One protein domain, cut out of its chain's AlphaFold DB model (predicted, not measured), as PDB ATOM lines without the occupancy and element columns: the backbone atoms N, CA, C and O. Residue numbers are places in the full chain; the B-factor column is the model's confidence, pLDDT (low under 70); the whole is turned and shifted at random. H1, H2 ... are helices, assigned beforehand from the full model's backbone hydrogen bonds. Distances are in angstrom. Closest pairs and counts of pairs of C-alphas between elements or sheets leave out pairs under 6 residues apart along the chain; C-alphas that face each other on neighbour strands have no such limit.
ATOM      1  N   ASP A   4      11.721 -38.993  20.390       90.19
ATOM      2  CA  ASP A   4      13.062 -38.827  20.963       90.19
ATOM      3  C   ASP A   4      13.375 -37.359  21.274       90.19
ATOM      4  O   ASP A   4      13.863 -37.040  22.360       90.19
ATOM      5  N   ALA A   5      13.016 -36.441  20.367       90.75
ATOM      6  CA  ALA A   5      13.182 -35.008  20.598       90.75
ATOM      7  C   ALA A   5      12.300 -34.509  21.754       90.75
ATOM      8  O   ALA A   5      12.736 -33.677  22.545       90.75
ATOM      9  N   TYR A   6      11.065 -35.010  21.870       92.56
ATOM     10  CA  TYR A   6      10.145 -34.640  22.947       92.56
ATOM     11  C   TYR A   6      10.640 -35.116  24.320       92.56
ATOM     12  O   TYR A   6      10.705 -34.322  25.263       92.56
ATOM     13  N   GLU A   7      11.029 -36.389  24.422       92.31
ATOM     14  CA  GLU A   7      11.537 -36.992  25.659       92.31
ATOM     15  C   GLU A   7      12.853 -36.339  26.099       92.31
ATOM     16  O   GLU A   7      13.006 -35.995  27.272       92.31
ATOM     17  N   SER A   8      13.756 -36.063  25.153       91.94
ATOM     18  CA  SER A   8      15.033 -35.393  25.432       91.94
ATOM     19  C   SER A   8      14.845 -33.933  25.855       91.94
ATOM     20  O   SER A   8      15.513 -33.453  26.773       91.94
ATOM     21  N   ALA A   9      13.919 -33.210  25.214       92.88
ATOM     22  CA  ALA A   9      13.637 -31.814  25.545       92.88
ATOM     23  C   ALA A   9      13.012 -31.680  26.942       92.88
ATOM     24  O   ALA A   9      13.230 -30.691  27.650       92.88
ATOM     25  N   GLY A  10      12.245 -32.686  27.377       91.00
ATOM     26  CA  GLY A  10      11.547 -32.682  28.663       91.00
ATOM     27  C   GLY A  10      10.659 -31.445  28.817       91.00
ATOM     28  O   GLY A  10      10.694 -30.769  29.849       91.00
ATOM     29  N   LEU A  11       9.940 -31.106  27.747       93.38
ATOM     30  CA  LEU A  11       8.949 -30.037  27.709       93.38
ATOM     31  C   LEU A  11       7.552 -30.633  27.879       93.38
ATOM     32  O   LEU A  11       7.297 -31.768  27.490       93.38
ATOM     33  N   LEU A  12       6.634 -29.861  28.460       91.69
ATOM     34  CA  LEU A  12       5.247 -30.294  28.604       91.69
ATOM     35  C   LEU A  12       4.538 -30.222  27.249       91.69
ATOM     36  O   LEU A  12       4.421 -29.148  26.662       91.69
ATOM     37  N   GLY A  13       4.036 -31.359  26.781       91.00
ATOM     38  CA  GLY A  13       3.272 -31.460  25.546       91.00
ATOM     39  C   GLY A  13       2.192 -32.530  25.617       91.00
ATOM     40  O   GLY A  13       1.979 -33.179  26.642       91.00
ATOM     41  N   LYS A  14       1.486 -32.695  24.504       90.69
ATOM     42  CA  LYS A  14       0.462 -33.725  24.313       90.69
ATOM     43  C   LYS A  14       0.847 -34.577  23.116       90.69
ATOM     44  O   LYS A  14       1.449 -34.077  22.167       90.69
ATOM     45  N   GLN A  15       0.502 -35.860  23.146       87.62
ATOM     46  CA  GLN A  15       0.624 -36.683  21.948       87.62
ATOM     47  C   GLN A  15      -0.310 -36.116  20.868       87.62
ATOM     48  O   GLN A  15      -1.442 -35.736  21.169       87.62
ATOM     49  N   SER A  16       0.184 -36.028  19.634       82.31
ATOM     50  CA  SER A  16      -0.632 -35.661  18.477       82.31
ATOM     51  C   SER A  16      -1.818 -36.627  18.369       82.31
ATOM     52  O   SER A  16      -1.608 -37.836  18.525       82.31
ATOM     53  N   PRO A  17      -3.046 -36.137  18.112       75.25
ATOM     54  CA  PRO A  17      -4.215 -36.999  17.949       75.25
ATOM     55  C   PRO A  17      -4.139 -37.844  16.672       75.25
ATOM     56  O   PRO A  17      -4.895 -38.803  16.533       75.25
ATOM     57  N   PHE A  18      -3.234 -37.510  15.748       72.88
ATOM     58  CA  PHE A  18      -3.159 -38.175  14.460       72.88
ATOM     59  C   PHE A  18      -2.348 -39.479  14.534       72.88
ATOM     60  O   PHE A  18      -1.203 -39.465  15.002       72.88
ATOM     61  N   PRO A  19      -2.929 -40.617  14.103       65.25
ATOM     62  CA  PRO A  19      -2.314 -41.939  14.205       65.25
ATOM     63  C   PRO A  19      -1.224 -42.135  13.144       65.25
ATOM     64  O   PRO A  19      -1.488 -42.658  12.060       65.25
ATOM     65  N   THR A  20      -0.019 -41.610  13.350       63.28
ATOM     66  CA  THR A  20       1.052 -41.749  12.353       63.28
ATOM     67  C   THR A  20       1.530 -43.198  12.369       63.28
ATOM     68  O   THR A  20       2.013 -43.682  13.392       63.28
ATOM     69  N   SER A  21       1.391 -43.905  11.243       57.47
ATOM     70  CA  SER A  21       1.765 -45.326  11.110       57.47
ATOM     71  C   SER A  21       3.262 -45.584  11.326       57.47
ATOM     72  O   SER A  21       3.655 -46.717  11.583       57.47
ATOM     73  N   ILE A  22       4.082 -44.532  11.239       63.38
ATOM     74  CA  ILE A  22       5.545 -44.607  11.242       63.38
ATOM     75  C   ILE A  22       6.130 -44.201  12.606       63.38
ATOM     76  O   ILE A  22       6.910 -44.959  13.173       63.38
ATOM     77  N   GLU A  23       5.734 -43.062  13.194       72.31
ATOM     78  CA  GLU A  23       6.285 -42.598  14.483       72.31
ATOM     79  C   GLU A  23       5.327 -41.709  15.275       72.31
ATOM     80  O   GLU A  23       4.722 -40.796  14.716       72.31
ATOM     81  N   LYS A  24       5.266 -41.886  16.603       83.12
ATOM     82  CA  LYS A  24       4.495 -41.004  17.496       83.12
ATOM     83  C   LYS A  24       5.035 -39.576  17.458       83.12
ATOM     84  O   LYS A  24       6.232 -39.341  17.632       83.12
ATOM     85  N   ARG A  25       4.126 -38.613  17.317       85.75
ATOM     86  CA  ARG A  25       4.437 -37.182  17.345       85.75
ATOM     87  C   ARG A  25       3.843 -36.519  18.576       85.75
ATOM     88  O   ARG A  25       2.786 -36.918  19.060       85.75
ATOM     89  N   TYR A  26       4.519 -35.480  19.050       88.50
ATOM     90  CA  TYR A  26       4.113 -34.692  20.210       88.50
ATOM     91  C   TYR A  26       4.020 -33.214  19.847       88.50
ATOM     92  O   TYR A  26       4.906 -32.673  19.174       88.50
ATOM     93  N   LEU A  27       2.947 -32.577  20.307       89.38
ATOM     94  CA  LEU A  27       2.708 -31.146  20.202       89.38
ATOM     95  C   LEU A  27       3.096 -30.475  21.521       89.38
ATOM     96  O   LEU A  27       2.582 -30.832  22.583       89.38
ATOM     97  N   VAL A  28       3.988 -29.492  21.437       91.56
ATOM     98  CA  VAL A  28       4.426 -28.668  22.569       91.56
ATOM     99  C   VAL A  28       3.980 -27.238  22.300       91.56
ATOM    100  O   VAL A  28       4.461 -26.602  21.367       91.56
ATOM    101  N   GLU A  29       3.050 -26.742  23.113       92.00
ATOM    102  CA  GLU A  29       2.545 -25.372  23.021       92.00
ATOM    103  C   GLU A  29       3.240 -24.495  24.067       92.00
ATOM    104  O   GLU A  29       3.139 -24.739  25.274       92.00
ATOM    105  N   ILE A  30       3.942 -23.460  23.602       93.06
ATOM    106  CA  ILE A  30       4.644 -22.505  24.462       93.06
ATOM    107  C   ILE A  30       3.976 -21.140  24.330       93.06
ATOM    108  O   ILE A  30       4.175 -20.417  23.356       93.06
ATOM    109  N   ASP A  31       3.203 -20.762  25.344       93.06
ATOM    110  CA  ASP A  31       2.609 -19.429  25.426       93.06
ATOM    111  C   ASP A  31       3.622 -18.420  25.985       93.06
ATOM    112  O   ASP A  31       3.786 -18.277  27.201       93.06
ATOM    113  N   LEU A  32       4.276 -17.699  25.070       93.62
ATOM    114  CA  LEU A  32       5.279 -16.673  25.372       93.62
ATOM    115  C   LEU A  32       4.725 -15.466  26.151       93.62
ATOM    116  O   LEU A  32       5.508 -14.677  26.673       93.62
ATOM    117  N   LYS A  33       3.398 -15.301  26.267       94.31
ATOM    118  CA  LYS A  33       2.775 -14.164  26.971       94.31
ATOM    119  C   LYS A  33       2.578 -14.418  28.468       94.31
ATOM    120  O   LYS A  33       2.244 -13.491  29.211       94.31
ATOM    121  N   LYS A  34       2.763 -15.655  28.943       94.69
ATOM    122  CA  LYS A  34       2.579 -16.001  30.361       94.69
ATOM    123  C   LYS A  34       3.629 -15.335  31.247       94.69
ATOM    124  O   LYS A  34       4.789 -15.193  30.878       94.69
ATOM    125  N   LYS A  35       3.247 -15.010  32.488       94.94
ATOM    126  CA  LYS A  35       4.180 -14.467  33.498       94.94
ATOM    127  C   LYS A  35       5.369 -15.399  33.764       94.94
ATOM    128  O   LYS A  35       6.457 -14.907  34.021       94.94
ATOM    129  N   SER A  36       5.166 -16.711  33.648       93.88
ATOM    130  CA  SER A  36       6.200 -17.743  33.790       93.88
ATOM    131  C   SER A  36       7.232 -17.770  32.652       93.88
ATOM    132  O   SER A  36       8.227 -18.481  32.761       93.88
ATOM    133  N   MET A  37       7.010 -16.997  31.582       95.38
ATOM    134  CA  MET A  37       7.954 -16.790  30.478       95.38
ATOM    135  C   MET A  37       8.807 -15.527  30.655       95.38
ATOM    136  O   MET A  37       9.475 -15.092  29.720       95.38
ATOM    137  N   ARG A  38       8.803 -14.918  31.847       94.69
ATOM    138  CA  ARG A  38       9.740 -13.842  32.184       94.69
ATOM    139  C   ARG A  38      11.136 -14.420  32.460       94.69
ATOM    140  O   ARG A  38      11.223 -15.486  33.070       94.69
ATOM    141  N   PRO A  39      12.219 -13.723  32.073       95.31
ATOM    142  CA  PRO A  39      13.576 -14.139  32.415       95.31
ATOM    143  C   PRO A  39      13.751 -14.411  33.915       95.31
ATOM    144  O   PRO A  39      13.267 -13.632  34.736       95.31
ATOM    145  N   GLY A  40      14.432 -15.506  34.267       94.31
ATOM    146  CA  GLY A  40      14.623 -15.956  35.651       94.31
ATOM    147  C   GLY A  40      13.524 -16.871  36.208       94.31
ATOM    148  O   GLY A  40      13.745 -17.536  37.220       94.31
ATOM    149  N   GLU A  41      12.362 -16.970  35.559       96.81
ATOM    150  CA  GLU A  41      11.320 -17.915  35.964       96.81
ATOM    151  C   GLU A  41      11.697 -19.358  35.605       96.81
ATOM    152  O   GLU A  41      12.281 -19.632  34.555       96.81
ATOM    153  N   LYS A  42      11.292 -20.324  36.442       94.62
ATOM    154  CA  LYS A  42      11.658 -21.744  36.260       94.62
ATOM    155  C   LYS A  42      11.263 -22.294  34.887       94.62
ATOM    156  O   LYS A  42      12.020 -23.054  34.288       94.62
ATOM    157  N   GLN A  43      10.071 -21.937  34.402       93.62
ATOM    158  CA  GLN A  43       9.581 -22.408  33.105       93.62
ATOM    159  C   GLN A  43      10.375 -21.788  31.949       93.62
ATOM    160  O   GLN A  43      10.789 -22.518  31.048       93.62
ATOM    161  N   TYR A  44      10.627 -20.478  32.003       96.12
ATOM    162  CA  TYR A  44      11.464 -19.777  31.032       96.12
ATOM    163  C   TYR A  44      12.865 -20.395  30.940       96.12
ATOM    164  O   TYR A  44      13.299 -20.766  29.851       96.12
ATOM    165  N   GLU A  45      13.546 -20.575  32.076       95.75
ATOM    166  CA  GLU A  45      14.909 -21.119  32.096       95.75
ATOM    167  C   GLU A  45      14.957 -22.576  31.613       95.75
ATOM    168  O   GLU A  45      15.887 -22.958  30.903       95.75
ATOM    169  N   ARG A  46      13.931 -23.392  31.908       94.56
ATOM    170  CA  ARG A  46      13.838 -24.764  31.380       94.56
ATOM    171  C   ARG A  46      13.709 -24.784  29.857       94.56
ATOM    172  O   ARG A  46      14.385 -25.579  29.207       94.56
ATOM    173  N   ILE A  47      12.855 -23.929  29.297       95.25
ATOM    174  CA  ILE A  47      12.670 -23.824  27.845       95.25
ATOM    175  C   ILE A  47      13.964 -23.343  27.196       95.25
ATOM    176  O   ILE A  47      14.464 -23.998  26.285       95.25
ATOM    177  N   LYS A  48      14.559 -22.265  27.713       94.88
ATOM    178  CA  LYS A  48      15.840 -21.745  27.229       94.88
ATOM    179  C   LYS A  48      16.926 -22.824  27.242       94.88
ATOM    180  O   LYS A  48      17.574 -23.038  26.225       94.88
ATOM    181  N   TRP A  49      17.071 -23.561  28.347       95.38
ATOM    182  CA  TRP A  49      18.017 -24.676  28.440       95.38
ATOM    183  C   TRP A  49      17.759 -25.741  27.368       95.38
ATOM    184  O   TRP A  49      18.708 -26.200  26.734       95.38
ATOM    185  N   SER A  50      16.493 -26.096  27.116       95.38
ATOM    186  CA  SER A  50      16.128 -27.063  26.076       95.38
ATOM    187  C   SER A  50      16.561 -26.597  24.685       95.38
ATOM    188  O   SER A  50      17.149 -27.383  23.951       95.38
ATOM    189  N   PHE A  51      16.320 -25.332  24.327       93.50
ATOM    190  CA  PHE A  51      16.731 -24.771  23.032       93.50
ATOM    191  C   PHE A  51      18.249 -24.566  22.905       93.50
ATOM    192  O   PHE A  51      18.769 -24.548  21.797       93.50
ATOM    193  N   SER A  52      18.981 -24.450  24.016       93.19
ATOM    194  CA  SER A  52      20.445 -24.313  23.988       93.19
ATOM    195  C   SER A  52      21.209 -25.642  24.011       93.19
ATOM    196  O   SER A  52      22.361 -25.664  23.593       93.19
ATOM    197  N   ASN A  53      20.616 -26.729  24.521       93.62
ATOM    198  CA  ASN A  53      21.340 -27.987  24.769       93.62
ATOM    199  C   ASN A  53      20.756 -29.201  24.042       93.62
ATOM    200  O   ASN A  53      21.483 -30.156  23.797       93.62
ATOM    201  N   VAL A  54      19.455 -29.192  23.738       93.81
ATOM    202  CA  VAL A  54      18.760 -30.350  23.159       93.81
ATOM    203  C   VAL A  54      18.256 -30.038  21.755       93.81
ATOM    204  O   VAL A  54      18.587 -30.737  20.808       93.81
ATOM    205  N   LEU A  55      17.467 -28.974  21.611       92.50
ATOM    206  CA  LEU A  55      16.856 -28.560  20.347       92.50
ATOM    207  C   LEU A  55      17.785 -27.596  19.603       92.50
ATOM    208  O   LEU A  55      17.441 -26.439  19.383       92.50
ATOM    209  N   THR A  56      18.989 -28.068  19.290       90.44
ATOM    210  CA  THR A  56      20.078 -27.259  18.714       90.44
ATOM    211  C   THR A  56      20.125 -27.293  17.187       90.44
ATOM    212  O   THR A  56      20.952 -26.613  16.576       90.44
ATOM    213  N   GLU A  57      19.241 -28.071  16.561       88.75
ATOM    214  CA  GLU A  57      19.076 -28.090  15.112       88.75
ATOM    215  C   GLU A  57      18.675 -26.711  14.582       88.75
ATOM    216  O   GLU A  57      17.901 -25.973  15.198       88.75
ATOM    217  N   ARG A  58      19.212 -26.361  13.412       84.88
ATOM    218  CA  ARG A  58      18.877 -25.116  12.726       84.88
ATOM    219  C   ARG A  58      17.669 -25.341  11.831       84.88
ATOM    220  O   ARG A  58      17.626 -26.318  11.091       84.88
ATOM    221  N   TYR A  59      16.740 -24.397  11.878       85.12
ATOM    222  CA  TYR A  59      15.542 -24.386  11.049       85.12
ATOM    223  C   TYR A  59      15.507 -23.100  10.233       85.12
ATOM    224  O   TYR A  59      15.878 -22.030  10.724       85.12
ATOM    225  N   GLU A  60      15.049 -23.214   8.995       86.56
ATOM    226  CA  GLU A  60      14.711 -22.060   8.174       86.56
ATOM    227  C   GLU A  60      13.303 -21.594   8.545       86.56
ATOM    228  O   GLU A  60      12.383 -22.400   8.679       86.56
ATOM    229  N   PHE A  61      13.138 -20.287   8.742       86.19
ATOM    230  CA  PHE A  61      11.856 -19.699   9.111       86.19
ATOM    231  C   PHE A  61      11.415 -18.688   8.066       86.19
ATOM    232  O   PHE A  61      12.165 -17.783   7.699       86.19
ATOM    233  N   LEU A  62      10.149 -18.787   7.677       88.56
ATOM    234  CA  LEU A  62       9.452 -17.712   6.994       88.56
ATOM    235  C   LEU A  62       8.818 -16.805   8.054       88.56
ATOM    236  O   LEU A  62       7.975 -17.243   8.836       88.56
ATOM    237  N   LEU A  63       9.257 -15.549   8.114       87.50
ATOM    238  CA  LEU A  63       8.825 -14.591   9.130       87.50
ATOM    239  C   LEU A  63       8.104 -13.411   8.492       87.50
ATOM    240  O   LEU A  63       8.578 -12.825   7.521       87.50
ATOM    241  N   GLY A  64       6.992 -13.022   9.103       88.50
ATOM    242  CA  GLY A  64       6.284 -11.792   8.792       88.50
ATOM    243  C   GLY A  64       6.000 -11.032  10.076       88.50
ATOM    244  O   GLY A  64       5.590 -11.618  11.079       88.50
ATOM    245  N   TYR A  65       6.247  -9.727  10.051       88.88
ATOM    246  CA  TYR A  65       5.910  -8.829  11.143       88.88
ATOM    247  C   TYR A  65       4.878  -7.841  10.628       88.88
ATOM    248  O   TYR A  65       5.138  -7.123   9.667       88.88
ATOM    249  N   PHE A  66       3.704  -7.835  11.247       89.12
ATOM    250  CA  PHE A  66       2.561  -7.065  10.778       89.12
ATOM    251  C   PHE A  66       2.012  -6.204  11.906       89.12
ATOM    252  O   PHE A  66       2.095  -6.573  13.083       89.12
ATOM    253  N   ASP A  67       1.461  -5.047  11.556       89.75
ATOM    254  CA  ASP A  67       0.638  -4.304  12.498       89.75
ATOM    255  C   ASP A  67      -0.594  -5.129  12.890       89.75
ATOM    256  O   ASP A  67      -1.257  -5.723  12.043       89.75
ATOM    257  N   ALA A  68      -0.916  -5.157  14.183       85.25
ATOM    258  CA  ALA A  68      -2.008  -5.981  14.694       85.25
ATOM    259  C   ALA A  68      -3.408  -5.460  14.317       85.25
ATOM    260  O   ALA A  68      -4.369  -6.217  14.423       85.25
ATOM    261  N   VAL A  69      -3.532  -4.185  13.933       84.75
ATOM    262  CA  VAL A  69      -4.802  -3.543  13.573       84.75
ATOM    263  C   VAL A  69      -4.940  -3.467  12.057       84.75
ATOM    264  O   VAL A  69      -5.915  -3.973  11.514       84.75
ATOM    265  N   THR A  70      -3.963  -2.873  11.368       84.44
ATOM    266  CA  THR A  70      -4.016  -2.657   9.916       84.44
ATOM    267  C   THR A  70      -3.591  -3.889   9.123       84.44
ATOM    268  O   THR A  70      -3.983  -4.043   7.976       84.44
ATOM    269  N   GLY A  71      -2.807  -4.801   9.708       83.75
ATOM    270  CA  GLY A  71      -2.220  -5.927   8.976       83.75
ATOM    271  C   GLY A  71      -1.090  -5.525   8.023       83.75
ATOM    272  O   GLY A  71      -0.592  -6.374   7.284       83.75
ATOM    273  N   GLU A  72      -0.661  -4.259   8.035       85.44
ATOM    274  CA  GLU A  72       0.437  -3.780   7.195       85.44
ATOM    275  C   GLU A  72       1.765  -4.415   7.606       85.44
ATOM    276  O   GLU A  72       2.087  -4.525   8.793       85.44
ATOM    277  N   SER A  73       2.571  -4.792   6.610       85.88
ATOM    278  CA  SER A  73       3.918  -5.308   6.843       85.88
ATOM    279  C   SER A  73       4.797  -4.235   7.480       85.88
ATOM    280  O   SER A  73       4.920  -3.119   6.981       85.88
ATOM    281  N   ARG A  74       5.492  -4.615   8.546       86.31
ATOM    282  CA  ARG A  74       6.463  -3.792   9.258       86.31
ATOM    283  C   ARG A  74       7.860  -4.334   9.045       86.31
ATOM    284  O   ARG A  74       8.085  -5.544   9.051       86.31
ATOM    285  N   GLU A  75       8.820  -3.433   8.895       80.06
ATOM    286  CA  GLU A  75      10.219  -3.831   8.961       80.06
ATOM    287  C   GLU A  75      10.600  -4.110  10.413       80.06
ATOM    288  O   GLU A  75      10.258  -3.358  11.327       80.06
ATOM    289  N   PHE A  76      11.321  -5.205  10.626       75.25
ATOM    290  CA  PHE A  76      12.020  -5.455  11.873       75.25
ATOM    291  C   PHE A  76      13.499  -5.645  11.558       75.25
ATOM    292  O   PHE A  76      13.869  -6.276  10.569       75.25
ATOM    293  N   SER A  77      14.347  -5.065  12.397       66.56
ATOM    294  CA  SER A  77      15.785  -5.304  12.364       66.56
ATOM    295  C   SER A  77      16.130  -6.175  13.558       66.56
ATOM    296  O   SER A  77      15.806  -5.828  14.693       66.56
ATOM    297  N   ILE A  78      16.770  -7.314  13.315       64.00
ATOM    298  CA  ILE A  78      17.374  -8.083  14.400       64.00
ATOM    299  C   ILE A  78      18.666  -7.367  14.776       64.00
ATOM    300  O   ILE A  78      19.542  -7.167  13.933       64.00
ATOM    301  N   ASN A  79      18.737  -6.910  16.027       54.91
ATOM    302  CA  ASN A  79      19.896  -6.196  16.548       54.91
ATOM    303  C   ASN A  79      21.162  -7.048  16.366       54.91
ATOM    304  O   ASN A  79      21.171  -8.236  16.681       54.91
ATOM    305  N   GLU A  80      22.235  -6.412  15.893       49.81
ATOM    306  CA  GLU A  80      23.531  -7.015  15.529       49.81
ATOM    307  C   GLU A  80      24.233  -7.772  16.672       49.81
ATOM    308  O   GLU A  80      25.233  -8.447  16.452       49.81
ATOM    309  N   SER A  81      23.733  -7.654  17.904       47.47
ATOM    310  CA  SER A  81      24.408  -8.070  19.131       47.47
ATOM    311  C   SER A  81      24.221  -9.537  19.530       47.47
ATOM    312  O   SER A  81      24.761  -9.930  20.563       47.47
ATOM    313  N   VAL A  82      23.468 -10.343  18.771       53.09
ATOM    314  CA  VAL A  82      23.182 -11.745  19.151       53.09
ATOM    315  C   VAL A  82      24.110 -12.756  18.469       53.09
ATOM    316  O   VAL A  82      24.398 -13.786  19.060       53.09
ATOM    317  N   ASP A  83      24.638 -12.447  17.288       50.84
ATOM    318  CA  ASP A  83      25.759 -13.156  16.661       50.84
ATOM    319  C   ASP A  83      26.127 -12.367  15.399       50.84
ATOM    320  O   ASP A  83      25.228 -11.937  14.672       50.84
ATOM    321  N   GLY A  84      27.410 -12.170  15.091       51.97
ATOM    322  CA  GLY A  84      27.829 -11.455  13.869       51.97
ATOM    323  C   GLY A  84      27.282 -12.082  12.571       51.97
ATOM    324  O   GLY A  84      27.194 -11.415  11.538       51.97
ATOM    325  N   ASP A  85      26.841 -13.340  12.650       54.03
ATOM    326  CA  ASP A  85      26.195 -14.107  11.586       54.03
ATOM    327  C   ASP A  85      24.692 -13.808  11.409       54.03
ATOM    328  O   ASP A  85      24.127 -14.103  10.354       54.03
ATOM    329  N   ALA A  86      24.027 -13.163  12.376       53.56
ATOM    330  CA  ALA A  86      22.578 -12.934  12.348       53.56
ATOM    331  C   ALA A  86      22.134 -11.984  11.221       53.56
ATOM    332  O   ALA A  86      21.066 -12.172  10.644       53.56
ATOM    333  N   LYS A  87      22.961 -11.002  10.826       51.38
ATOM    334  CA  LYS A  87      22.659 -10.121   9.679       51.38
ATOM    335  C   LYS A  87      22.716 -10.841   8.326       51.38
ATOM    336  O   LYS A  87      22.066 -10.394   7.387       51.38
ATOM    337  N   LYS A  88      23.465 -11.947   8.218       54.88
ATOM    338  CA  LYS A  88      23.503 -12.804   7.017       54.88
ATOM    339  C   LYS A  88      22.373 -13.840   6.990       54.88
ATOM    340  O   LYS A  88      22.169 -14.465   5.957       54.88
ATOM    341  N   ALA A  89      21.656 -14.018   8.100       64.12
ATOM    342  CA  ALA A  89      20.650 -15.066   8.258       64.12
ATOM    343  C   ALA A  89      19.249 -14.687   7.739       64.12
ATOM    344  O   ALA A  89      18.386 -15.556   7.671       64.12
TER     345      ALA A  89
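What this domain is: This is residues 4 to 89 of the 251 residues of an uncharacterized protein of Smittium angustum (UniProt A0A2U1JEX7). What does one see first? There is little regular structure: helix H2 and the short helix H1 near it, with two long looping stretches, residues 10 to 41 and 54 to 89. In the second, residues 67 to 72 and 80 to 85 stick out. How large is it? The 86 printed residues, all helix by class with no named strand and only 18 residues in H1 and H2, are loose, with a radius of gyration of the C-alphas of 16.6 A and spans of 41 by 30 by 30 A.

Where its parts are: Where is H2? It holds residues 42 to 53, 16.3 A long, from C-alpha 42 at (11.658, -21.744, 36.260). Where is H1? It holds residues 4 to 9, from C-alpha 4 at (13.062, -38.827, 20.963), 8.4 A long.

How they stand to each other: How do H2 and H1 stand? They are close but not clearly touching; their closest C-alphas, of Ser 50 and Ala 9, are 5.4 A apart. They run opposite ways at a steep tilt of 50 degrees. What of their backbones? In H1 and H2 every O i to N i+4 pair is within hydrogen-bond range. Is anything else paired? Residues 14 to 15 pair with residues 26 to 27, antiparallel.

The domain as a whole: Is it continuous? The printed part has no cut, and H1 to H2 is a long link of 32 residues. Where is confidence low? Residues 19 to 22 and 77 to 89 are under 70.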